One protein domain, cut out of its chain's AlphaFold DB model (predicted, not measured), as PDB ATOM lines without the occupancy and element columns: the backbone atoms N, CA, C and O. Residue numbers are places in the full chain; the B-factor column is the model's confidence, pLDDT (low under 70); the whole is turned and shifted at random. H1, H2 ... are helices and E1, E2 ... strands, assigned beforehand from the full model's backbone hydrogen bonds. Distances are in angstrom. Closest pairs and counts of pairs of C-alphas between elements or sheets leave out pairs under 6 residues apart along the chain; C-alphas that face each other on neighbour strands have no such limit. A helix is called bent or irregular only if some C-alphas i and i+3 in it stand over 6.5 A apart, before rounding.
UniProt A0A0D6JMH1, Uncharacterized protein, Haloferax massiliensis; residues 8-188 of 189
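What this domain is: This is residues 8 to 188 of the 189 residues of an uncharacterized protein of Haloferax massiliensis (UniProt A0A0D6JMH1). A stack of parts runs from a helical hairpin, H1 and H2, through short H4 beside H2 and long H3 meeting H4 at a steep angle, to a two-stranded hairpin, E4 and E5, with H3 on one face and H5 on the other. Near the middle lies a parallel pair of strands, E2 and E3, and a 28-residue stretch without a named element, residues 125 to 152, loops from H4 past E1 to E4. The printed part has 181 residues, with five named helices and five named strands in the order H1 H2 E1 E2 H3 E3 H4 E4 E5 H5; its class is mixed, helices and strands. It is compact, with a radius of gyration of the C-alphas of 15.4 A, and rounded, spanning 42 by 39 by 31 A.

Where its parts are: Find C-alpha 11 at (365.460, 282.251, 270.067); there H1 begins, residues 11 to 24, 20.6 A long. H1 is irregular, only just: C-alphas 12 and 15 are 6.7 A apart. Next come H2, residues 32 to 45, 19.9 A, and the strands E1, residues 49 to 51, and E2, residues 61 to 65. Look at C-alpha 80 at (367.736, 273.185, 284.991) for the start of H3, residues 80 to 96, 25.6 A. Then read E3, residues 101 to 106, H4, residues 118 to 124, E4, residues 153 to 160, 23.4 A, and E5, residues 169 to 176, 21.3 A. H5, residues 177 to 186, ends at C-alpha 186, (373.562, 253.178, 288.871).

How they stand to each other: H1 and H2 touch as a helical hairpin, closest at the C-alphas of Val 14 and Gly 39, 5.6 A, opposite ways at 33 degrees, a shallow tilt only just short of steep. H2 touches H4 at Ala 42 and Leu 119, C-alphas 4.2 A apart. E1 pairs with no named strand, but its residues 50 to 51 pair, parallel, with residues 128 to 129. E2, H3 and E3 form a strand-helix-strand unit, two parallel neighbour strands with a helix between, with a right-handed crossover; N 65 and O 105 are 2.8 A apart. H3 touches H4 at a steep tilt of 49 degrees, closest at the C-alphas of Val 84 and Gln 120, 4.8 A. The closest C-alphas of H3 and E4 are those of Ala 86 and Ala 158, 5.4 A. E4 and E5 are an antiparallel hairpin, with N 156 and O 173 at 2.9 A, within hydrogen-bond range. The C-alphas of Ser 154 and Leu 177 are the closest of E4 and H5, 5.1 A; H3 and H5 are apart. Every O i to N i+4 pair is within hydrogen-bond range in H2, H4 and H5, against 8 of 10 in H1 and 11 of 13 in H3.

The domain as a whole: The C-alphas farthest apart, those of Ala 54 and Ala 166, are 44.0 A apart. The printed part has no cut; the long links are E2 to H3, E3 to H4 and H4 to E4. Look for pLDDT under 70 at residues 69 to 75, 134 to 151 and 186 to 188.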
ATOM      1  N   THR A   8     376.341 283.582 268.343       96.50
ATOM      2  CA  THR A   8     375.327 283.558 269.407       96.50
ATOM      3  C   THR A   8     374.087 282.813 268.928       96.50
ATOM      4  O   THR A   8     373.569 283.115 267.853       96.50
ATOM      5  N   ILE A   9     373.592 281.879 269.737       96.00
ATOM      6  CA  ILE A   9     372.325 281.191 269.486       96.00
ATOM      7  C   ILE A   9     371.173 282.137 269.839       96.00
ATOM      8  O   ILE A   9     371.141 282.719 270.925       96.00
ATOM      9  N   THR A  10     370.235 282.310 268.910       96.12
ATOM     10  CA  THR A  10     369.048 283.156 269.086       96.12
ATOM     11  C   THR A  10     367.812 282.305 269.365       96.12
ATOM     12  O   THR A  10     367.802 281.107 269.088       96.12
ATOM     13  N   ALA A  11     366.743 282.928 269.867       94.62
ATOM     14  CA  ALA A  11     365.460 282.251 270.067       94.62
ATOM     15  C   ALA A  11     364.908 281.628 268.773       94.62
ATOM     16  O   ALA A  11     364.375 280.527 268.804       94.62
ATOM     17  N   GLU A  12     365.110 282.288 267.629       94.06
ATOM     18  CA  GLU A  12     364.694 281.774 266.318       94.06
ATOM     19  C   GLU A  12     365.417 280.471 265.946       94.06
ATOM     20  O   GLU A  12     364.851 279.631 265.258       94.06
ATOM     21  N   TRP A  13     366.654 280.279 266.416       96.12
ATOM     22  CA  TRP A  13     367.442 279.087 266.100       96.12
ATOM     23  C   TRP A  13     367.115 277.895 266.997       96.12
ATOM     24  O   TRP A  13     367.460 276.772 266.644       96.12
ATOM     25  N   VAL A  14     366.491 278.107 268.160       96.56
ATOM     26  CA  VAL A  14     366.261 277.032 269.139       96.56
ATOM     27  C   VAL A  14     365.447 275.894 268.529       96.56
ATOM     28  O   VAL A  14     365.843 274.730 268.638       96.56
ATOM     29  N   GLU A  15     364.342 276.221 267.857       96.31
ATOM     30  CA  GLU A  15     363.499 275.218 267.207       96.31
ATOM     31  C   GLU A  15     364.255 274.512 266.073       96.31
ATOM     32  O   GLU A  15     364.267 273.281 266.024       96.31
ATOM     33  N   ASP A  16     364.968 275.261 265.229       96.25
ATOM     34  CA  ASP A  16     365.758 274.708 264.124       96.25
ATOM     35  C   ASP A  16     366.832 273.724 264.615       96.25
ATOM     36  O   ASP A  16     366.995 272.634 264.055       96.25
ATOM     37  N   ILE A  17     367.539 274.071 265.695       94.75
ATOM     38  CA  ILE A  17     368.565 273.228 266.319       94.75
ATOM     39  C   ILE A  17     367.936 271.952 266.880       94.75
ATOM     40  O   ILE A  17     368.436 270.854 266.629       94.75
ATOM     41  N   ALA A  18     366.833 272.073 267.621       94.94
ATOM     42  CA  ALA A  18     366.176 270.927 268.239       94.94
ATOM     43  C   ALA A  18     365.583 269.973 267.185       94.94
ATOM     44  O   ALA A  18     365.731 268.750 267.293       94.94
ATOM     45  N   VAL A  19     364.966 270.511 266.126       95.06
ATOM     46  CA  VAL A  19     364.410 269.733 265.009       95.06
ATOM     47  C   VAL A  19     365.520 269.064 264.201       95.06
ATOM     48  O   VAL A  19     365.452 267.856 263.960       95.06
ATOM     49  N   GLY A  20     366.563 269.807 263.816       93.38
ATOM     50  CA  GLY A  20     367.722 269.253 263.112       93.38
ATOM     51  C   GLY A  20     368.387 268.139 263.921       93.38
ATOM     52  O   GLY A  20     368.642 267.049 263.406       93.38
ATOM     53  N   GLY A  21     368.549 268.369 265.223       92.31
ATOM     54  CA  GLY A  21     369.007 267.385 266.191       92.31
ATOM     55  C   GLY A  21     368.149 266.123 266.240       92.31
ATOM     56  O   GLY A  21     368.677 265.013 266.195       92.31
ATOM     57  N   ALA A  22     366.822 266.259 266.287       92.00
ATOM     58  CA  ALA A  22     365.896 265.125 266.284       92.00
ATOM     59  C   ALA A  22     365.985 264.290 264.995       92.00
ATOM     60  O   ALA A  22     365.928 263.058 265.057       92.00
ATOM     61  N   VAL A  23     366.164 264.942 263.840       91.00
ATOM     62  CA  VAL A  23     366.379 264.264 262.551       91.00
ATOM     63  C   VAL A  23     367.687 263.469 262.573       91.00
ATOM     64  O   VAL A  23     367.686 262.281 262.246       91.00
ATOM     65  N   LEU A  24     368.788 264.092 263.001       87.62
ATOM     66  CA  LEU A  24     370.104 263.445 263.086       87.62
ATOM     67  C   LEU A  24     370.147 262.327 264.141       87.62
ATOM     68  O   LEU A  24     370.807 261.307 263.949       87.62
ATOM     69  N   GLY A  25     369.388 262.471 265.227       85.19
ATOM     70  CA  GLY A  25     369.292 261.490 266.305       85.19
ATOM     71  C   GLY A  25     368.613 260.173 265.918       85.19
ATOM     72  O   GLY A  25     368.678 259.210 266.683       85.19
ATOM     73  N   GLY A  26     367.963 260.096 264.749       82.62
ATOM     74  CA  GLY A  26     367.410 258.846 264.216       82.62
ATOM     75  C   GLY A  26     366.337 258.200 265.101       82.62
ATOM     76  O   GLY A  26     366.199 256.978 265.102       82.62
ATOM     77  N   GLY A  27     365.600 259.008 265.871       76.88
ATOM     78  CA  GLY A  27     364.537 258.559 266.780       76.88
ATOM     79  C   GLY A  27     364.940 258.404 268.255       76.88
ATOM     80  O   GLY A  27     364.093 258.020 269.060       76.88
ATOM     81  N   GLY A  28     366.194 258.699 268.622       81.31
ATOM     82  CA  GLY A  28     366.674 258.762 270.013       81.31
ATOM     83  C   GLY A  28     367.014 260.184 270.495       81.31
ATOM     84  O   GLY A  28     366.665 261.171 269.852       81.31
ATOM     85  N   GLY A  29     367.695 260.289 271.644       83.06
ATOM     86  CA  GLY A  29     368.245 261.552 272.164       83.06
ATOM     87  C   GLY A  29     367.232 262.536 272.767       83.06
ATOM     88  O   GLY A  29     367.454 263.747 272.805       83.06
ATOM     89  N   GLY A  30     366.116 262.013 273.278       86.94
ATOM     90  CA  GLY A  30     365.175 262.748 274.128       86.94
ATOM     91  C   GLY A  30     364.046 263.478 273.392       86.94
ATOM     92  O   GLY A  30     363.931 263.447 272.170       86.94
ATOM     93  N   SER A  31     363.156 264.094 274.173       91.19
ATOM     94  CA  SER A  31     361.932 264.741 273.680       91.19
ATOM     95  C   SER A  31     362.233 266.058 272.964       91.19
ATOM     96  O   SER A  31     362.888 266.924 273.533       91.19
ATOM     97  N   LEU A  32     361.683 266.227 271.756       93.75
ATOM     98  CA  LEU A  32     361.767 267.479 270.996       93.75
ATOM     99  C   LEU A  32     361.138 268.653 271.756       93.75
ATOM    100  O   LEU A  32     361.780 269.681 271.912       93.75
ATOM    101  N   THR A  33     359.922 268.484 272.282       94.69
ATOM    102  CA  THR A  33     359.214 269.539 273.026       94.69
ATOM    103  C   THR A  33     360.019 270.019 274.229       94.69
ATOM    104  O   THR A  33     360.253 271.212 274.364       94.69
ATOM    105  N   LYS A  34     360.532 269.088 275.047       92.94
ATOM    106  CA  LYS A  34     361.391 269.445 276.187       92.94
ATOM    107  C   LYS A  34     362.694 270.113 275.746       92.94
ATOM    108  O   LYS A  34     363.235 270.926 276.482       92.94
ATOM    109  N   GLY A  35     363.226 269.731 274.584       94.19
ATOM    110  CA  GLY A  35     364.418 270.350 274.016       94.19
ATOM    111  C   GLY A  35     364.179 271.809 273.635       94.19
ATOM    112  O   GLY A  35     364.958 272.676 274.016       94.19
ATOM    113  N   ILE A  36     363.066 272.096 272.962       96.81
ATOM    114  CA  ILE A  36     362.681 273.470 272.620       96.81
ATOM    115  C   ILE A  36     362.513 274.303 273.897       96.81
ATOM    116  O   ILE A  36     363.186 275.318 274.035       96.81
ATOM    117  N   GLU A  37     361.739 273.820 274.876       96.19
ATOM    118  CA  GLU A  37     361.540 274.506 276.166       96.19
ATOM    119  C   GLU A  37     362.872 274.798 276.887       96.19
ATOM    120  O   GLU A  37     363.081 275.880 277.435       96.19
ATOM    121  N   PHE A  38     363.805 273.840 276.878       95.75
ATOM    122  CA  PHE A  38     365.109 273.999 277.522       95.75
ATOM    123  C   PHE A  38     366.026 274.977 276.773       95.75
ATOM    124  O   PHE A  38     366.756 275.747 277.399       95.75
ATOM    125  N   GLY A  39     365.994 274.968 275.438       96.75
ATOM    126  CA  GLY A  39     366.737 275.921 274.618       96.75
ATOM    127  C   GLY A  39     366.189 277.346 274.736       96.75
ATOM    128  O   GLY A  39     366.974 278.286 274.834       96.75
ATOM    129  N   GLU A  40     364.865 277.504 274.804       97.50
ATOM    130  CA  GLU A  40     364.196 278.786 275.054       97.50
ATOM    131  C   GLU A  40     364.602 279.357 276.415       97.50
ATOM    132  O   GLU A  40     365.015 280.513 276.500       97.50
ATOM    133  N   LEU A  41     364.601 278.521 277.459       96.81
ATOM    134  CA  LEU A  41     365.094 278.904 278.782       96.81
ATOM    135  C   LEU A  41     366.548 279.401 278.730       96.81
ATOM    136  O   LEU A  41     366.894 280.381 279.387       96.81
ATOM    137  N   ALA A  42     367.410 278.745 277.949       97.25
ATOM    138  CA  ALA A  42     368.812 279.134 277.825       97.25
ATOM    139  C   ALA A  42     368.995 280.522 277.187       97.25
ATOM    140  O   ALA A  42     369.800 281.318 277.677       97.25
ATOM    141  N   VAL A  43     368.256 280.822 276.114       97.50
ATOM    142  CA  VAL A  43     368.324 282.130 275.431       97.50
ATOM    143  C   VAL A  43     367.570 283.235 276.178       97.50
ATOM    144  O   VAL A  43     367.877 284.409 275.991       97.50
ATOM    145  N   GLU A  44     366.599 282.886 277.028       96.75
ATOM    146  CA  GLU A  44     365.965 283.828 277.958       96.75
ATOM    147  C   GLU A  44     366.928 284.208 279.090       96.75
ATOM    148  O   GLU A  44     367.048 285.381 279.444       96.75
ATOM    149  N   TYR A  45     367.642 283.221 279.637       95.25
ATOM    150  CA  TYR A  45     368.571 283.427 280.744       95.25
ATOM    151  C   TYR A  45     369.837 284.183 280.321       95.25
ATOM    152  O   TYR A  45     370.351 285.011 281.076       95.25
ATOM    153  N   GLY A  46     370.364 283.904 279.126       95.94
ATOM    154  CA  GLY A  46     371.629 284.478 278.685       95.94
ATOM    155  C   GLY A  46     371.882 284.360 277.188       95.94
ATOM    156  O   GLY A  46     370.974 284.376 276.363       95.94
ATOM    157  N   ARG A  47     373.165 284.312 276.822       95.88
ATOM    158  CA  ARG A  47     373.621 284.317 275.425       95.88
ATOM    159  C   ARG A  47     374.482 283.087 275.153       95.88
ATOM    160  O   ARG A  47     375.704 283.223 275.126       95.88
ATOM    161  N   PRO A  48     373.878 281.901 274.977       97.50
ATOM    162  CA  PRO A  48     374.641 280.726 274.591       97.50
ATOM    163  C   PRO A  48     375.347 280.961 273.258       97.50
ATOM    164  O   PRO A  48     374.807 281.605 272.350       97.50
ATOM    165  N   THR A  49     376.564 280.447 273.143       97.44
ATOM    166  CA  THR A  49     377.396 280.624 271.950       97.44
ATOM    167  C   THR A  49     377.873 279.291 271.408       97.44
ATOM    168  O   THR A  49     377.924 278.299 272.130       97.44
ATOM    169  N   ILE A  50     378.204 279.273 270.121       95.38
ATOM    170  CA  ILE A  50     378.795 278.133 269.435       95.38
ATOM    171  C   ILE A  50     380.087 278.567 268.740       95.38
ATOM    172  O   ILE A  50     380.135 279.653 268.162       95.38
ATOM    173  N   VAL A  51     381.122 277.734 268.796       95.69
ATOM    174  CA  VAL A  51     382.468 278.007 268.279       95.69
ATOM    175  C   VAL A  51     382.959 276.850 267.411       95.69
ATOM    176  O   VAL A  51     382.614 275.690 267.643       95.69
ATOM    177  N   SER A  52     383.766 277.146 266.394       93.81
ATOM    178  CA  SER A  52     384.416 276.112 265.586       93.81
ATOM    179  C   SER A  52     385.498 275.390 266.390       93.81
ATOM    180  O   SER A  52     386.226 276.006 267.164       93.81
ATOM    181  N   VAL A  53     385.688 274.089 266.134       89.75
ATOM    182  CA  VAL A  53     386.815 273.313 266.692       89.75
ATOM    183  C   VAL A  53     388.164 273.976 266.384       89.75
ATOM    184  O   VAL A  53     389.086 273.897 267.187       89.75
ATOM    185  N   ALA A  54     388.286 274.623 265.220       91.00
ATOM    186  CA  ALA A  54     389.529 275.255 264.780       91.00
ATOM    187  C   ALA A  54     389.924 276.496 265.601       91.00
ATOM    188  O   ALA A  54     391.081 276.909 265.529       91.00
ATOM    189  N   ASP A  55     388.984 277.067 266.357       91.31
ATOM    190  CA  ASP A  55     389.186 278.282 267.150       91.31
ATOM    191  C   ASP A  55     389.407 277.984 268.645       91.31
ATOM    192  O   ASP A  55     389.597 278.908 269.434       91.31
ATOM    193  N   LEU A  56     389.408 276.706 269.043       91.56
ATOM    194  CA  LEU A  56     389.716 276.286 270.413       91.56
ATOM    195  C   LEU A  56     391.225 276.301 270.674       91.56
ATOM    196  O   LEU A  56     392.025 275.947 269.801       91.56
ATOM    197  N   ASP A  57     391.615 276.639 271.905       93.75
ATOM    198  CA  ASP A  57     392.984 276.415 272.358       93.75
ATOM    199  C   ASP A  57     393.251 274.898 272.395       93.75
ATOM    200  O   ASP A  57     392.505 274.157 273.038       93.75
ATOM    201  N   PRO A  58     394.300 274.393 271.720       92.00
ATOM    202  CA  PRO A  58     394.599 272.962 271.692       92.00
ATOM    203  C   PRO A  58     395.004 272.384 273.058       92.00
ATOM    204  O   PRO A  58     395.166 271.168 273.171       92.00
ATOM    205  N   THR A  59     395.236 273.231 274.064       93.50
ATOM    206  CA  THR A  59     395.544 272.829 275.442       93.50
ATOM    207  C   THR A  59     394.312 272.763 276.342       93.50
ATOM    208  O   THR A  59     394.374 272.117 277.389       93.50
ATOM    209  N   ASP A  60     393.196 273.360 275.919       94.38
ATOM    210  CA  ASP A  60     391.931 273.293 276.639       94.38
ATOM    211  C   ASP A  60     391.250 271.937 276.437       94.38
ATOM    212  O   ASP A  60     391.301 271.324 275.366       94.38
ATOM    213  N   VAL A  61     390.525 271.490 277.461       93.75
ATOM    214  CA  VAL A  61     389.614 270.352 277.328       93.75
ATOM    215  C   VAL A  61     388.205 270.816 276.967       93.75
ATOM    216  O   VAL A  61     387.736 271.876 277.390       93.75
ATOM    217  N   VAL A  62     387.505 269.979 276.202       94.12
ATOM    218  CA  VAL A  62     386.084 270.147 275.883       94.12
ATOM    219  C   VAL A  62     385.273 269.211 276.768       94.12
ATOM    220  O   VAL A  62     385.489 267.998 276.750       94.12
ATOM    221  N   LEU A  63     384.324 269.754 277.530       94.00
ATOM    222  CA  LEU A  63     383.464 268.942 278.385       94.00
ATOM    223  C   LEU A  63     382.276 268.393 277.611       94.00
ATOM    224  O   LEU A  63     381.478 269.144 277.053       94.00
ATOM    225  N   THR A  64     382.107 267.075 277.648       92.00
ATOM    226  CA  THR A  64     380.890 266.444 277.146       92.00
ATOM    227  C   THR A  64     379.773 266.549 278.185       92.00
ATOM    228  O   THR A  64     379.903 266.039 279.296       92.00
ATOM    229  N   VAL A  65     378.654 267.174 277.819       92.38
ATOM    230  CA  VAL A  65     377.463 267.314 278.665       92.38
ATOM    231  C   VAL A  65     376.344 266.397 278.180       92.38
ATOM    232  O   VAL A  65     376.159 266.186 276.982       92.38
ATOM    233  N   SER A  66     375.604 265.818 279.124       88.44
ATOM    234  CA  SER A  66     374.497 264.907 278.831       88.44
ATOM    235  C   SER A  66     373.452 264.928 279.940       88.44
ATOM    236  O   SER A  66     373.737 265.309 281.073       88.44
ATOM    237  N   GLY A  67     372.225 264.529 279.605       83.88
ATOM    238  CA  GLY A  67     371.196 264.212 280.589       83.88
ATOM    239  C   GLY A  67     371.174 262.705 280.796       83.88
ATOM    240  O   GLY A  67     370.964 261.960 279.838       83.88
ATOM    241  N   VAL A  68     371.385 262.241 282.026       74.19
ATOM    242  CA  VAL A  68     371.335 260.812 282.361       74.19
ATOM    243  C   VAL A  68     370.033 260.525 283.097       74.19
ATOM    244  O   VAL A  68     369.775 261.079 284.159       74.19
ATOM    245  N   GLY A  69     369.211 259.638 282.538       66.56
ATOM    246  CA  GLY A  69     367.971 259.191 283.164       66.56
ATOM    247  C   GLY A  69     367.640 257.752 282.786       66.56
ATOM    248  O   GLY A  69     368.003 257.274 281.710       66.56
ATOM    249  N   ALA A  70     366.946 257.046 283.677       57.91
ATOM    250  CA  ALA A  70     366.363 255.746 283.374       57.91
ATOM    251  C   ALA A  70     364.889 255.940 282.977       57.91
ATOM    252  O   ALA A  70     364.138 256.506 283.768       57.91
ATOM    253  N   PRO A  71     364.424 255.434 281.818       53.47
ATOM    254  CA  PRO A  71     363.017 255.551 281.408       53.47
ATOM    255  C   PRO A  71     362.000 254.989 282.416       53.47
ATOM    256  O   PRO A  71     360.823 255.319 282.344       53.47
ATOM    257  N   ALA A  72     362.446 254.119 283.329       55.56
ATOM    258  CA  ALA A  72     361.626 253.475 284.351       55.56
ATOM    259  C   ALA A  72     361.668 254.171 285.727       55.56
ATOM    260  O   ALA A  72     360.947 253.745 286.627       55.56
ATOM    261  N   ALA A  73     362.503 255.197 285.920       63.19
ATOM    262  CA  ALA A  73     362.611 255.886 287.202       63.19
ATOM    263  C   ALA A  73     361.407 256.818 287.403       63.19
ATOM    264  O   ALA A  73     361.287 257.850 286.749       63.19
ATOM    265  N   THR A  74     360.505 256.453 288.312       58.28
ATOM    266  CA  THR A  74     359.320 257.259 288.656       58.28
ATOM    267  C   THR A  74     359.636 258.444 289.568       58.28
ATOM    268  O   THR A  74     358.853 259.384 289.624       58.28
ATOM    269  N   GLU A  75     360.789 258.418 290.242       64.62
ATOM    270  CA  GLU A  75     361.235 259.427 291.218       64.62
ATOM    271  C   GLU A  75     362.420 260.270 290.699       64.62
ATOM    272  O   GLU A  75     363.072 260.977 291.466       64.62
ATOM    273  N   SER A  76     362.758 260.186 289.403       74.94
ATOM    274  CA  SER A  76     363.867 260.971 288.849       74.94
ATOM    275  C   SER A  76     363.495 262.452 288.770       74.94
ATOM    276  O   SER A  76     362.539 262.810 288.079       74.94
ATOM    277  N   HIS A  77     364.288 263.305 289.415       84.50
ATOM    278  CA  HIS A  77     364.139 264.760 289.395       84.50
ATOM    279  C   HIS A  77     365.467 265.407 289.011       84.50
ATOM    280  O   HIS A  77     366.499 265.059 289.583       84.50
ATOM    281  N   VAL A  78     365.439 266.325 288.050       88.75
ATOM    282  CA  VAL A  78     366.593 267.134 287.641       88.75
ATOM    283  C   VAL A  78     366.074 268.530 287.336       88.75
ATOM    284  O   VAL A  78     365.223 268.688 286.457       88.75
ATOM    285  N   ASP A  79     366.582 269.528 288.049       91.62
ATOM    286  CA  ASP A  79     366.278 270.929 287.776       91.62
ATOM    287  C   ASP A  79     367.224 271.490 286.700       91.62
ATOM    288  O   ASP A  79     368.361 271.031 286.577       91.62
ATOM    289  N   PRO A  80     366.833 272.533 285.943       92.06
ATOM    290  CA  PRO A  80     367.736 273.185 284.991       92.06
ATOM    291  C   PRO A  80     369.075 273.628 285.609       92.06
ATOM    292  O   PRO A  80     370.122 273.515 284.975       92.06
ATOM    293  N   ALA A  81     369.063 274.057 286.877       94.25
ATOM    294  CA  ALA A  81     370.266 274.434 287.618       94.25
ATOM    295  C   ALA A  81     371.234 273.258 287.858       94.25
ATOM    296  O   ALA A  81     372.435 273.480 287.996       94.25
ATOM    297  N   ASP A  82     370.750 272.014 287.862       95.12
ATOM    298  CA  ASP A  82     371.589 270.830 288.079       95.12
ATOM    299  C   ASP A  82     372.533 270.581 286.899       95.12
ATOM    300  O   ASP A  82     373.684 270.190 287.096       95.12
ATOM    301  N   TYR A  83     372.089 270.890 285.677       95.19
ATOM    302  CA  TYR A  83     372.924 270.825 284.476       95.19
ATOM    303  C   TYR A  83     374.111 271.788 284.557       95.19
ATOM    304  O   TYR A  83     375.230 271.427 284.195       95.19
ATOM    305  N   VAL A  84     373.867 273.008 285.045       96.69
ATOM    306  CA  VAL A  84     374.910 274.021 285.257       96.69
ATOM    307  C   VAL A  84     375.844 273.575 286.377       96.69
ATOM    308  O   VAL A  84     377.060 273.567 286.199       96.69
ATOM    309  N   ARG A  85     375.279 273.121 287.502       97.38
ATOM    310  CA  ARG A  85     376.050 272.694 288.669       97.38
ATOM    311  C   ARG A  85     377.000 271.539 288.354       97.38
ATOM    312  O   ARG A  85     378.121 271.519 288.852       97.38
ATOM    313  N   ALA A  86     376.584 270.594 287.508       96.50
ATOM    314  CA  ALA A  86     377.447 269.505 287.058       96.50
ATOM    315  C   ALA A  86     378.674 270.015 286.278       96.50
ATOM    316  O   ALA A  86     379.775 269.502 286.478       96.50
ATOM    317  N   VAL A  87     378.504 271.041 285.433       97.56
ATOM    318  CA  VAL A  87     379.617 271.683 284.716       97.56
ATOM    319  C   VAL A  87     380.545 272.396 285.693       97.56
ATOM    320  O   VAL A  87     381.747 272.167 285.639       97.56
ATOM    321  N   GLU A  88     380.009 273.191 286.622       97.69
ATOM    322  CA  GLU A  88     380.812 273.896 287.636       97.69
ATOM    323  C   GLU A  88     381.676 272.936 288.461       97.69
ATOM    324  O   GLU A  88     382.874 273.157 288.600       97.69
ATOM    325  N   LEU A  89     381.097 271.832 288.951       97.56
ATOM    326  CA  LEU A  89     381.829 270.824 289.725       97.56
ATOM    327  C   LEU A  89     383.008 270.235 288.943       97.56
ATOM    328  O   LEU A  89     384.077 270.006 289.509       97.56
ATOM    329  N   LEU A  90     382.808 269.967 287.650       95.88
ATOM    330  CA  LEU A  90     383.845 269.388 286.804       95.88
ATOM    331  C   LEU A  90     384.920 270.420 286.441       95.88
ATOM    332  O   LEU A  90     386.103 270.092 286.477       95.88
ATOM    333  N   VAL A  91     384.523 271.663 286.157       97.31
ATOM    334  CA  VAL A  91     385.439 272.789 285.921       97.31
ATOM    335  C   VAL A  91     386.313 273.037 287.151       97.31
ATOM    336  O   VAL A  91     387.535 273.058 287.025       97.31
ATOM    337  N   ASP A  92     385.714 273.146 288.341       97.00
ATOM    338  CA  ASP A  92     386.437 273.362 289.602       97.00
ATOM    339  C   ASP A  92     387.435 272.230 289.871       97.00
ATOM    340  O   ASP A  92     388.581 272.468 290.263       97.00
ATOM    341  N   ARG A  93     387.017 270.980 289.627       96.19
ATOM    342  CA  ARG A  93     387.886 269.816 289.790       96.19
ATOM    343  C   ARG A  93     389.071 269.865 288.829       96.19
ATOM    344  O   ARG A  93     390.195 269.651 289.275       96.19
ATOM    345  N   LEU A  94     388.842 270.113 287.544       95.44
ATOM    346  CA  LEU A  94     389.896 270.138 286.523       95.44
ATOM    347  C   LEU A  94     390.869 271.305 286.731       95.44
ATOM    348  O   LEU A  94     392.082 271.135 286.588       95.44
ATOM    349  N   ALA A  95     390.359 272.456 287.171       96.00
ATOM    350  CA  ALA A  95     391.178 273.610 287.516       96.00
ATOM    351  C   ALA A  95     392.159 273.311 288.664       96.00
ATOM    352  O   ALA A  95     393.273 273.836 288.664       96.00
ATOM    353  N   ALA A  96     391.796 272.434 289.610       95.38
ATOM    354  CA  ALA A  96     392.692 272.009 290.691       95.38
ATOM    355  C   ALA A  96     393.950 271.268 290.188       95.38
ATOM    356  O   ALA A  96     394.989 271.337 290.845       95.38
ATOM    357  N   ASP A  97     393.882 270.645 289.005       93.50
ATOM    358  CA  ASP A  97     395.017 269.991 288.333       93.50
ATOM    359  C   ASP A  97     395.671 270.892 287.268       93.50
ATOM    360  O   ASP A  97     396.522 270.446 286.498       93.50
ATOM    361  N   GLY A  98     395.278 272.168 287.203       95.19
ATOM    362  CA  GLY A  98     395.769 273.118 286.206       95.19
ATOM    363  C   GLY A  98     395.213 272.893 284.797       95.19
ATOM    364  O   GLY A  98     395.786 273.413 283.844       95.19
ATOM    365  N   THR A  99     394.125 272.130 284.655       95.50
ATOM    366  CA  THR A  99     393.455 271.894 283.370       95.50
ATOM    367  C   THR A  99     392.375 272.946 283.138       95.50
ATOM    368  O   THR A  99     391.518 273.170 283.993       95.50
ATOM    369  N   THR A 100     392.402 273.584 281.971       96.44
ATOM    370  CA  THR A 100     391.442 274.608 281.554       96.44
ATOM    371  C   THR A 100     390.354 274.007 280.672       96.44
ATOM    372  O   THR A 100     390.608 273.161 279.818       96.44
ATOM    373  N   VAL A 101     389.112 274.431 280.905       97.31
ATOM    374  CA  VAL A 101     387.957 274.042 280.094       97.31
ATOM    375  C   VAL A 101     387.665 275.164 279.110       97.31
ATOM    376  O   VAL A 101     387.336 276.271 279.533       97.31
ATOM    377  N   GLY A 102     387.761 274.868 277.815       96.75
ATOM    378  CA  GLY A 102     387.577 275.861 276.753       96.75
ATOM    379  C   GLY A 102     386.174 275.867 276.152       96.75
ATOM    380  O   GLY A 102     385.713 276.896 275.668       96.75
ATOM    381  N   ALA A 103     385.475 274.728 276.180       97.19
ATOM    382  CA  ALA A 103     384.151 274.600 275.576       97.19
ATOM    383  C   ALA A 103     383.342 273.419 276.129       97.19
ATOM    384  O   ALA A 103     383.856 272.528 276.811       97.19
ATOM    385  N   LEU A 104     382.059 273.405 275.778       96.62
ATOM    386  CA  LEU A 104     381.114 272.321 276.003       96.62
ATOM    387  C   LEU A 104     380.809 271.599 274.685       96.62
ATOM    388  O   LEU A 104     380.881 272.170 273.602       96.62
ATOM    389  N   MET A 105     380.404 270.342 274.762       93.12
ATOM    390  CA  MET A 105     379.914 269.563 273.628       93.12
ATOM    391  C   MET A 105     378.785 268.656 274.103       93.12
ATOM    392  O   MET A 105     378.892 268.036 275.156       93.12
ATOM    393  N   THR A 106     377.711 268.527 273.332       90.56
ATOM    394  CA  THR A 106     376.673 267.536 273.645       90.56
ATOM    395  C   THR A 106     377.143 266.106 273.350       90.56
ATOM    396  O   THR A 106     377.923 265.873 272.430       90.56
ATOM    397  N   ASN A 107     376.680 265.119 274.116       85.75
ATOM    398  CA  ASN A 107     377.074 263.716 273.951       85.75
ATOM    399  C   ASN A 107     376.495 263.030 272.703       85.75
ATOM    400  O   ASN A 107     377.017 262.007 272.264       85.75
ATOM    401  N   GLU A 108     375.388 263.536 272.162       86.50
ATOM    402  CA  GLU A 108     374.725 262.968 270.991       86.50
ATOM    403  C   GLU A 108     373.759 263.963 270.347       86.50
ATOM    404  O   GLU A 108     373.381 264.969 270.943       86.50
ATOM    405  N   MET A 109     373.314 263.648 269.130       90.12
ATOM    406  CA  MET A 109     372.223 264.373 268.482       90.12
ATOM    407  C   MET A 109     370.870 263.762 268.868       90.12
ATOM    408  O   MET A 109     370.704 262.541 268.908       90.12
ATOM    409  N   GLY A 110     369.894 264.628 269.117       90.81
ATOM    410  CA  GLY A 110     368.504 264.286 269.418       90.81
ATOM    411  C   GLY A 110     367.677 265.506 269.811       90.81
ATOM    412  O   GLY A 110     368.218 266.604 269.928       90.81
ATOM    413  N   GLY A 111     366.371 265.326 270.024       91.31
ATOM    414  CA  GLY A 111     365.465 266.448 270.302       91.31
ATOM    415  C   GLY A 111     365.857 267.252 271.545       91.31
ATOM    416  O   GLY A 111     365.908 268.473 271.489       91.31
ATOM    417  N   PHE A 112     366.201 266.567 272.642       92.31
ATOM    418  CA  PHE A 112     366.710 267.215 273.859       92.31
ATOM    419  C   PHE A 112     368.241 267.242 273.897       92.31
ATOM    420  O   PHE A 112     368.834 268.229 274.314       92.31
ATOM    421  N   ALA A 113     368.901 266.163 273.469       90.81
ATOM    422  CA  ALA A 113     370.351 266.046 273.577       90.81
ATOM    423  C   ALA A 113     371.081 267.185 272.848       90.81
ATOM    424  O   ALA A 113     372.009 267.759 273.405       90.81
ATOM    425  N   THR A 114     370.614 267.597 271.667       92.81
ATOM    426  CA  THR A 114     371.281 268.642 270.863       92.81
ATOM    427  C   THR A 114     371.290 270.010 271.544       92.81
ATOM    428  O   THR A 114     372.231 270.773 271.367       92.81
ATOM    429  N   VAL A 115     370.264 270.319 272.341       93.88
ATOM    430  CA  VAL A 115     370.177 271.587 273.084       93.88
ATOM    431  C   VAL A 115     370.823 271.506 274.470       93.88
ATOM    432  O   VAL A 115     370.940 272.517 275.167       93.88
ATOM    433  N   ASN A 116     371.238 270.312 274.904       92.25
ATOM    434  CA  ASN A 116     371.965 270.160 276.153       92.25
ATOM    435  C   ASN A 116     373.314 270.877 276.036       92.25
ATOM    436  O   ASN A 116     374.056 270.674 275.078       92.25
ATOM    437  N   GLY A 117     373.614 271.734 277.006       94.75
ATOM    438  CA  GLY A 117     374.761 272.628 276.967       94.75
ATOM    439  C   GLY A 117     374.373 274.078 276.717       94.75
ATOM    440  O   GLY A 117     375.119 274.948 277.149       94.75
ATOM    441  N   LEU A 118     373.216 274.374 276.102       97.00
ATOM    442  CA  LEU A 118     372.815 275.766 275.851       97.00
ATOM    443  C   LEU A 118     372.649 276.545 277.161       97.00
ATOM    444  O   LEU A 118     373.218 277.621 277.308       97.00
ATOM    445  N   LEU A 119     371.933 275.999 278.148       97.50
ATOM    446  CA  LEU A 119     371.770 276.684 279.434       97.50
ATOM    447  C   LEU A 119     373.109 276.816 280.167       97.50
ATOM    448  O   LEU A 119     373.435 277.880 280.684       97.50
ATOM    449  N   GLN A 120     373.918 275.756 280.166       97.62
ATOM    450  CA  GLN A 120     375.246 275.771 280.775       97.62
ATOM    451  C   GLN A 120     376.150 276.819 280.120       97.62
ATOM    452  O   GLN A 120     376.832 277.552 280.829       97.62
ATOM    453  N   SER A 121     376.107 276.950 278.795       98.00
ATOM    454  CA  SER A 121     376.821 277.985 278.046       98.00
ATOM    455  C   SER A 121     376.340 279.381 278.421       98.00
ATOM    456  O   SER A 121     377.150 280.252 278.729       98.00
ATOM    457  N   ALA A 122     375.021 279.578 278.482       97.69
ATOM    458  CA  ALA A 122     374.418 280.851 278.856       97.69
ATOM    459  C   ALA A 122     374.822 281.314 280.268       97.69
ATOM    460  O   ALA A 122     374.953 282.517 280.489       97.69
ATOM    461  N   VAL A 123     375.019 280.379 281.209       97.06
ATOM    462  CA  VAL A 123     375.374 280.694 282.606       97.06
ATOM    463  C   VAL A 123     376.886 280.806 282.816       97.06
ATOM    464  O   VAL A 123     377.347 281.741 283.464       97.06
ATOM    465  N   THR A 124     377.663 279.859 282.288       96.94
ATOM    466  CA  THR A 124     379.114 279.764 282.540       96.94
ATOM    467  C   THR A 124     379.950 280.621 281.591       96.94
ATOM    468  O   THR A 124     381.103 280.920 281.892       96.94
ATOM    469  N   GLY A 125     379.393 281.006 280.438       96.56
ATOM    470  CA  GLY A 125     380.113 281.689 279.364       96.56
ATOM    471  C   GLY A 125     380.956 280.763 278.480       96.56
ATOM    472  O   GLY A 125     381.550 281.242 277.516       96.56
ATOM    473  N   LEU A 126     380.998 279.455 278.760       97.50
ATOM    474  CA  LEU A 126     381.679 278.477 277.910       97.50
ATOM    475  C   LEU A 126     380.896 278.270 276.599       97.50
ATOM    476  O   LEU A 126     379.693 278.000 276.658       97.50
ATOM    477  N   PRO A 127     381.520 278.364 275.415       97.44
ATOM    478  CA  PRO A 127     380.839 278.104 274.149       97.44
ATOM    479  C   PRO A 127     380.569 276.607 273.955       97.44
ATOM    480  O   PRO A 127     381.274 275.762 274.504       97.44
ATOM    481  N   LEU A 128     379.577 276.260 273.132       96.31
ATOM    482  CA  LEU A 128     379.456 274.911 272.582       96.31
ATOM    483  C   LEU A 128     380.354 274.759 271.357       96.31
ATOM    484  O   LEU A 128     380.469 275.667 270.542       96.31
ATOM    485  N   VAL A 129     380.939 273.588 271.169       94.44
ATOM    486  CA  VAL A 129     381.651 273.251 269.936       94.44
ATOM    487  C   VAL A 129     380.651 272.930 268.823       94.44
ATOM    488  O   VAL A 129     379.749 272.116 269.024       94.44
ATOM    489  N   ASP A 130     380.838 273.514 267.635       91.69
ATOM    490  CA  ASP A 130     380.092 273.179 266.412       91.69
ATOM    491  C   ASP A 130     380.527 271.815 265.859       91.69
ATOM    492  O   ASP A 130     381.272 271.699 264.883       91.69
ATOM    493  N   ALA A 131     380.111 270.760 266.553       85.44
ATOM    494  CA  ALA A 131     380.344 269.382 266.165       85.44
ATOM    495  C   ALA A 131     379.179 268.496 266.613       85.44
ATOM    496  O   ALA A 131     378.652 268.623 267.715       85.44
ATOM    497  N   ALA A 132     378.827 267.517 265.779       74.38
ATOM    498  CA  ALA A 132     377.727 266.597 266.055       74.38
ATOM    499  C   ALA A 132     378.067 265.508 267.098       74.38
ATOM    500  O   ALA A 132     377.276 264.582 267.292       74.38
ATOM    501  N   CYS A 133     379.241 265.581 267.742       77.56
ATOM    502  CA  CYS A 133     379.794 264.521 268.583       77.56
ATOM    503  C   CYS A 133     379.763 263.173 267.833       77.56
ATOM    504  O   CYS A 133     380.340 263.049 266.753       77.56
ATOM    505  N   ASN A 134     379.026 262.186 268.339       66.19
ATOM    506  CA  ASN A 134     378.840 260.885 267.695       66.19
ATOM    507  C   ASN A 134     377.884 260.879 266.491       66.19
ATOM    508  O   ASN A 134     377.693 259.841 265.855       66.19
ATOM    509  N   GLY A 135     377.228 262.001 266.199       61.91
ATOM    510  CA  GLY A 135     376.325 262.180 265.059       61.91
ATOM    511  C   GLY A 135     374.982 261.446 265.149       61.91
ATOM    512  O   GLY A 135     374.133 261.668 264.293       61.91
ATOM    513  N   ARG A 136     374.770 260.588 266.158       64.75
ATOM    514  CA  ARG A 136     373.541 259.805 266.392       64.75
ATOM    515  C   ARG A 136     373.343 259.503 267.877       64.75
ATOM    516  O   ARG A 136     374.303 259.548 268.642       64.75
ATOM    517  N   ALA A 137     372.131 259.092 268.245       62.66
ATOM    518  CA  ALA A 137     371.832 258.649 269.601       62.66
ATOM    519  C   ALA A 137     372.395 257.248 269.923       62.66
ATOM    520  O   ALA A 137     372.391 256.333 269.081       62.66
ATOM    521  N   HIS A 138     372.833 257.066 271.170       62.34
ATOM    522  CA  HIS A 138     373.390 255.835 271.716       62.34
ATOM    523  C   HIS A 138     372.795 255.487 273.096       62.34
ATOM    524  O   HIS A 138     372.545 256.356 273.922       62.34
ATOM    525  N   PRO A 139     372.610 254.193 273.419       55.69
ATOM    526  CA  PRO A 139     371.961 253.781 274.669       55.69
ATOM    527  C   PRO A 139     372.853 253.880 275.925       55.69
ATOM    528  O   PRO A 139     372.366 253.696 277.050       55.69
ATOM    529  N   THR A 140     374.167 254.092 275.767       59.91
ATOM    530  CA  THR A 140     375.138 254.067 276.873       59.91
ATOM    531  C   THR A 140     376.231 255.127 276.712       59.91
ATOM    532  O   THR A 140     376.663 255.410 275.597       59.91
ATOM    533  N   GLY A 141     376.714 255.666 277.838       59.59
ATOM    534  CA  GLY A 141     377.788 256.668 277.883       59.59
ATOM    535  C   GLY A 141     379.094 256.251 277.186       59.59
ATOM    536  O   GLY A 141     379.622 257.060 276.435       59.59
ATOM    537  N   PRO A 142     379.582 254.997 277.313       58.44
ATOM    538  CA  PRO A 142     380.786 254.549 276.602       58.44
ATOM    539  C   PRO A 142     380.639 254.477 275.079       58.44
ATOM    540  O   PRO A 142     381.625 254.512 274.362       58.44
ATOM    541  N   MET A 143     379.418 254.353 274.553       56.47
ATOM    542  CA  MET A 143     379.199 254.504 273.109       56.47
ATOM    543  C   MET A 143     379.179 255.984 272.710       56.47
ATOM    544  O   MET A 143     379.520 256.300 271.580       56.47
ATOM    545  N   GLY A 144     378.810 256.855 273.659       57.34
ATOM    546  CA  GLY A 144     378.816 258.324 273.652       57.34
ATOM    547  C   GLY A 144     380.196 258.998 273.582       57.34
ATOM    548  O   GLY A 144     380.275 260.196 273.351       57.34
ATOM    549  N   SER A 145     381.285 258.258 273.807       61.59
ATOM    550  CA  SER A 145     382.602 258.821 274.140       61.59
ATOM    551  C   SER A 145     383.527 259.065 272.942       61.59
ATOM    552  O   SER A 145     384.745 259.016 273.098       61.59
ATOM    553  N   ILE A 146     382.986 259.286 271.736       67.62
ATOM    554  CA  ILE A 146     383.762 259.659 270.530       67.62
ATOM    555  C   ILE A 146     384.902 258.662 270.226       67.62
ATOM    556  O   ILE A 146     385.987 259.010 269.768       67.62
ATOM    557  N   GLY A 147     384.668 257.377 270.503       58.59
ATOM    558  CA  GLY A 147     385.649 256.319 270.248       58.59
ATOM    559  C   GLY A 147     386.798 256.230 271.259       58.59
ATOM    560  O   GLY A 147     387.774 255.537 270.973       58.59
ATOM    561  N   LEU A 148     386.696 256.873 272.433       61.28
ATOM    562  CA  LEU A 148     387.624 256.628 273.542       61.28
ATOM    563  C   LEU A 148     387.608 255.141 273.939       61.28
ATOM    564  O   LEU A 148     386.542 254.532 274.075       61.28
ATOM    565  N   SER A 149     388.796 254.555 274.125       58.22
ATOM    566  CA  SER A 149     388.947 253.184 274.623       58.22
ATOM    567  C   SER A 149     388.388 253.067 276.038       58.22
ATOM    568  O   SER A 149     388.502 254.010 276.820       58.22
ATOM    569  N   GLN A 150     387.839 251.902 276.395       61.84
ATOM    570  CA  GLN A 150     387.333 251.688 277.755       61.84
ATOM    571  C   GLN A 150     388.423 251.904 278.810       61.84
ATOM    572  O   GLN A 150     388.122 252.477 279.838       61.84
ATOM    573  N   ASP A 151     389.688 251.615 278.493       65.19
ATOM    574  CA  ASP A 151     390.830 251.779 279.404       65.19
ATOM    575  C   ASP A 151     391.261 253.241 279.668       65.19
ATOM    576  O   ASP A 151     392.272 253.472 280.332       65.19
ATOM    577  N   ALA A 152     390.558 254.245 279.130       79.12
ATOM    578  CA  ALA A 152     390.884 255.649 279.375       79.12
ATOM    579  C   ALA A 152     390.423 256.097 280.774       79.12
ATOM    580  O   ALA A 152     389.311 255.777 281.199       79.12
ATOM    581  N   GLU A 153     391.245 256.885 281.471       84.19
ATOM    582  CA  GLU A 153     390.807 257.583 282.682       84.19
ATOM    583  C   GLU A 153     389.771 258.659 282.333       84.19
ATOM    584  O   GLU A 153     389.877 259.360 281.324       84.19
ATOM    585  N   SER A 154     388.739 258.769 283.164       87.50
ATOM    586  CA  SER A 154     387.611 259.669 282.973       87.50
ATOM    587  C   SER A 154     387.280 260.373 284.282       87.50
ATOM    588  O   SER A 154     387.135 259.730 285.322       87.50
ATOM    589  N   VAL A 155     387.113 261.694 284.202       91.62
ATOM    590  CA  VAL A 155     386.556 262.523 285.274       91.62
ATOM    591  C   VAL A 155     385.117 262.860 284.892       91.62
ATOM    592  O   VAL A 155     384.880 263.455 283.842       91.62
ATOM    593  N   GLN A 156     384.148 262.461 285.711       92.12
ATOM    594  CA  GLN A 156     382.723 262.694 285.452       92.12
ATOM    595  C   GLN A 156     382.068 263.355 286.654       92.12
ATOM    596  O   GLN A 156     382.294 262.936 287.786       92.12
ATOM    597  N   ALA A 157     381.214 264.345 286.403       93.88
ATOM    598  CA  ALA A 157     380.367 264.957 287.416       93.88
ATOM    599  C   ALA A 157     378.890 264.663 287.130       93.88
ATOM    600  O   ALA A 157     378.472 264.621 285.972       93.88
ATOM    601  N   ALA A 158     378.098 264.463 288.182       92.81
ATOM    602  CA  ALA A 158     376.657 264.262 288.070       92.81
ATOM    603  C   ALA A 158     375.909 264.922 289.230       92.81
ATOM    604  O   ALA A 158     376.346 264.862 290.383       92.81
ATOM    605  N   VAL A 159     374.766 265.527 288.906       93.56
ATOM    606  CA  VAL A 159     373.895 266.249 289.836       93.56
ATOM    607  C   VAL A 159     372.441 265.920 289.519       93.56
ATOM    608  O   VAL A 159     372.072 265.789 288.353       93.56
ATOM    609  N   GLY A 160     371.622 265.783 290.557       91.44
ATOM    610  CA  GLY A 160     370.199 265.502 290.427       91.44
ATOM    611  C   GLY A 160     369.557 265.124 291.758       91.44
ATOM    612  O   GLY A 160     370.177 265.191 292.824       91.44
ATOM    613  N   GLY A 161     368.303 264.693 291.688       89.31
ATOM    614  CA  GLY A 161     367.473 264.392 292.847       89.31
ATOM    615  C   GLY A 161     366.850 265.642 293.469       89.31
ATOM    616  O   GLY A 161     367.320 266.766 293.286       89.31
ATOM    617  N   VAL A 162     365.760 265.440 294.213       89.88
ATOM    618  CA  VAL A 162     364.919 266.532 294.724       89.88
ATOM    619  C   VAL A 162     365.696 267.398 295.728       89.88
ATOM    620  O   VAL A 162     366.114 266.873 296.774       89.88
ATOM    621  N   PRO A 163     365.869 268.712 295.471       89.75
ATOM    622  CA  PRO A 163     366.552 269.617 296.391       89.75
ATOM    623  C   PRO A 163     365.972 269.571 297.810       89.75
ATOM    624  O   PRO A 163     364.762 269.490 298.010       89.75
ATOM    625  N   GLY A 164     366.846 269.630 298.818       89.31
ATOM    626  CA  GLY A 164     366.442 269.625 300.230       89.31
ATOM    627  C   GLY A 164     365.987 268.266 300.777       89.31
ATOM    628  O   GLY A 164     365.552 268.191 301.924       89.31
ATOM    629  N   THR A 165     366.105 267.190 299.997       89.25
ATOM    630  CA  THR A 165     365.789 265.822 300.433       89.25
ATOM    631  C   THR A 165     367.037 264.943 300.470       89.25
ATOM    632  O   THR A 165     368.075 265.286 299.908       89.25
ATOM    633  N   ALA A 166     366.927 263.760 301.080       87.44
ATOM    634  CA  ALA A 166     367.988 262.753 301.050       87.44
ATOM    635  C   ALA A 166     368.245 262.168 299.644       87.44
ATOM    636  O   ALA A 166     369.235 261.467 299.459       87.44
ATOM    637  N   ALA A 167     367.368 262.440 298.668       84.88
ATOM    638  CA  ALA A 167     367.551 262.025 297.281       84.88
ATOM    639  C   ALA A 167     368.489 262.959 296.497       84.88
ATOM    640  O   ALA A 167     368.932 262.585 295.414       84.88
ATOM    641  N   ARG A 168     368.796 264.161 297.014       91.44
ATOM    642  CA  ARG A 168     369.738 265.092 296.382       91.44
ATOM    643  C   ARG A 168     371.142 264.494 296.374       91.44
ATOM    644  O   ARG A 168     371.666 264.131 297.426       91.44
ATOM    645  N   LEU A 169     371.769 264.460 295.205       89.50
ATOM    646  CA  LEU A 169     373.123 263.951 295.038       89.50
ATOM    647  C   LEU A 169     373.933 264.879 294.126       89.50
ATOM    648  O   LEU A 169     373.452 265.368 293.108       89.50
ATOM    649  N   GLU A 170     375.183 265.097 294.523       93.38
ATOM    650  CA  GLU A 170     376.234 265.747 293.744       93.38
ATOM    651  C   GLU A 170     377.471 264.863 293.865       93.38
ATOM    652  O   GLU A 170     377.851 264.464 294.970       93.38
ATOM    653  N   THR A 171     378.071 264.481 292.743       93.06
ATOM    654  CA  THR A 171     379.221 263.576 292.750       93.06
ATOM    655  C   THR A 171     380.203 263.924 291.647       93.06
ATOM    656  O   THR A 171     379.802 264.346 290.565       93.06
ATOM    657  N   VAL A 172     381.484 263.718 291.941       94.75
ATOM    658  CA  VAL A 172     382.583 263.714 290.979       94.75
ATOM    659  C   VAL A 172     383.286 262.370 291.120       94.75
ATOM    660  O   VAL A 172     383.566 261.930 292.237       94.75
ATOM    661  N   VAL A 173     383.514 261.697 289.999       93.19
ATOM    662  CA  VAL A 173     384.101 260.361 289.936       93.19
ATOM    663  C   VAL A 173     385.290 260.388 288.992       93.19
ATOM    664  O   VAL A 173     385.167 260.839 287.858       93.19
ATOM    665  N   GLU A 174     386.407 259.848 289.463       92.50
ATOM    666  CA  GLU A 174     387.623 259.623 288.687       92.50
ATOM    667  C   GLU A 174     387.902 258.130 288.662       92.50
ATOM    668  O   GLU A 174     388.161 257.514 289.699       92.50
ATOM    669  N   ALA A 175     387.765 257.531 287.488       89.94
ATOM    670  CA  ALA A 175     388.026 256.116 287.281       89.94
ATOM    671  C   ALA A 175     388.224 255.837 285.790       89.94
ATOM    672  O   ALA A 175     388.002 256.697 284.939       89.94
ATOM    673  N   GLU A 176     388.573 254.597 285.471       88.88
ATOM    674  CA  GLU A 176     388.457 254.063 284.115       88.88
ATOM    675  C   GLU A 176     387.031 254.290 283.564       88.88
ATOM    676  O   GLU A 176     386.046 254.161 284.304       88.88
ATOM    677  N   LEU A 177     386.917 254.669 282.286       82.94
ATOM    678  CA  LEU A 177     385.694 255.180 281.656       82.94
ATOM    679  C   LEU A 177     384.467 254.298 281.916       82.94
ATOM    680  O   LEU A 177     383.390 254.816 282.236       82.94
ATOM    681  N   GLY A 178     384.611 252.972 281.804       81.00
ATOM    682  CA  GLY A 178     383.518 252.034 282.056       81.00
ATOM    683  C   GLY A 178     383.042 252.059 283.512       81.00
ATOM    684  O   GLY A 178     381.836 252.028 283.785       81.00
ATOM    685  N   THR A 179     383.984 252.178 284.446       85.38
ATOM    686  CA  THR A 179     383.727 252.251 285.891       85.38
ATOM    687  C   THR A 179     383.078 253.581 286.274       85.38
ATOM    688  O   THR A 179     382.042 253.578 286.946       85.38
ATOM    689  N   ALA A 180     383.624 254.708 285.803       86.00
ATOM    690  CA  ALA A 180     383.073 256.040 286.059       86.00
ATOM    691  C   ALA A 180     381.627 256.154 285.548       86.00
ATOM    692  O   ALA A 180     380.718 256.486 286.314       86.00
ATOM    693  N   ALA A 181     381.385 255.749 284.295       82.44
ATOM    694  CA  ALA A 181     380.051 255.764 283.698       82.44
ATOM    695  C   ALA A 181     379.058 254.858 284.451       82.44
ATOM    696  O   ALA A 181     377.880 255.196 284.605       82.44
ATOM    697  N   SER A 182     379.520 253.705 284.946       82.88
ATOM    698  CA  SER A 182     378.684 252.784 285.723       82.88
ATOM    699  C   SER A 182     378.281 253.376 287.073       82.88
ATOM    700  O   SER A 182     377.111 253.264 287.447       82.88
ATOM    701  N   LEU A 183     379.211 254.027 287.780       83.94
ATOM    702  CA  LEU A 183     378.947 254.685 289.064       83.94
ATOM    703  C   LEU A 183     377.982 255.861 288.915       83.94
ATOM    704  O   LEU A 183     377.051 255.979 289.714       83.94
ATOM    705  N   VAL A 184     378.155 256.674 287.869       82.50
ATOM    706  CA  VAL A 184     377.240 257.778 287.556       82.50
ATOM    707  C   VAL A 184     375.843 257.250 287.241       82.50
ATOM    708  O   VAL A 184     374.876 257.796 287.747       82.50
ATOM    709  N   ARG A 185     375.697 256.170 286.461       75.62
ATOM    710  CA  ARG A 185     374.375 255.670 286.039       75.62
ATOM    711  C   ARG A 185     373.600 254.928 287.133       75.62
ATOM    712  O   ARG A 185     372.393 255.115 287.240       75.62
ATOM    713  N   HIS A 186     374.252 254.066 287.916       66.31
ATOM    714  CA  HIS A 186     373.562 253.178 288.871       66.31
ATOM    715  C   HIS A 186     373.145 253.864 290.176       66.31
ATOM    716  O   HIS A 186     372.394 253.284 290.953       66.31
ATOM    717  N   ARG A 187     373.620 255.085 290.441       57.06
ATOM    718  CA  ARG A 187     373.288 255.840 291.659       57.06
ATOM    719  C   ARG A 187     371.902 256.498 291.635       57.06
ATOM    720  O   ARG A 187     371.464 256.954 292.684       57.06
ATOM    721  N   TRP A 188     371.231 256.527 290.480       51.56
ATOM    722  CA  TRP A 188     369.935 257.195 290.266       51.56
ATOM    723  C   TRP A 188     368.768 256.227 290.000       51.56
ATOM    724  O   TRP A 188     367.714 256.661 289.536       51.56
TER     725      TRP A 188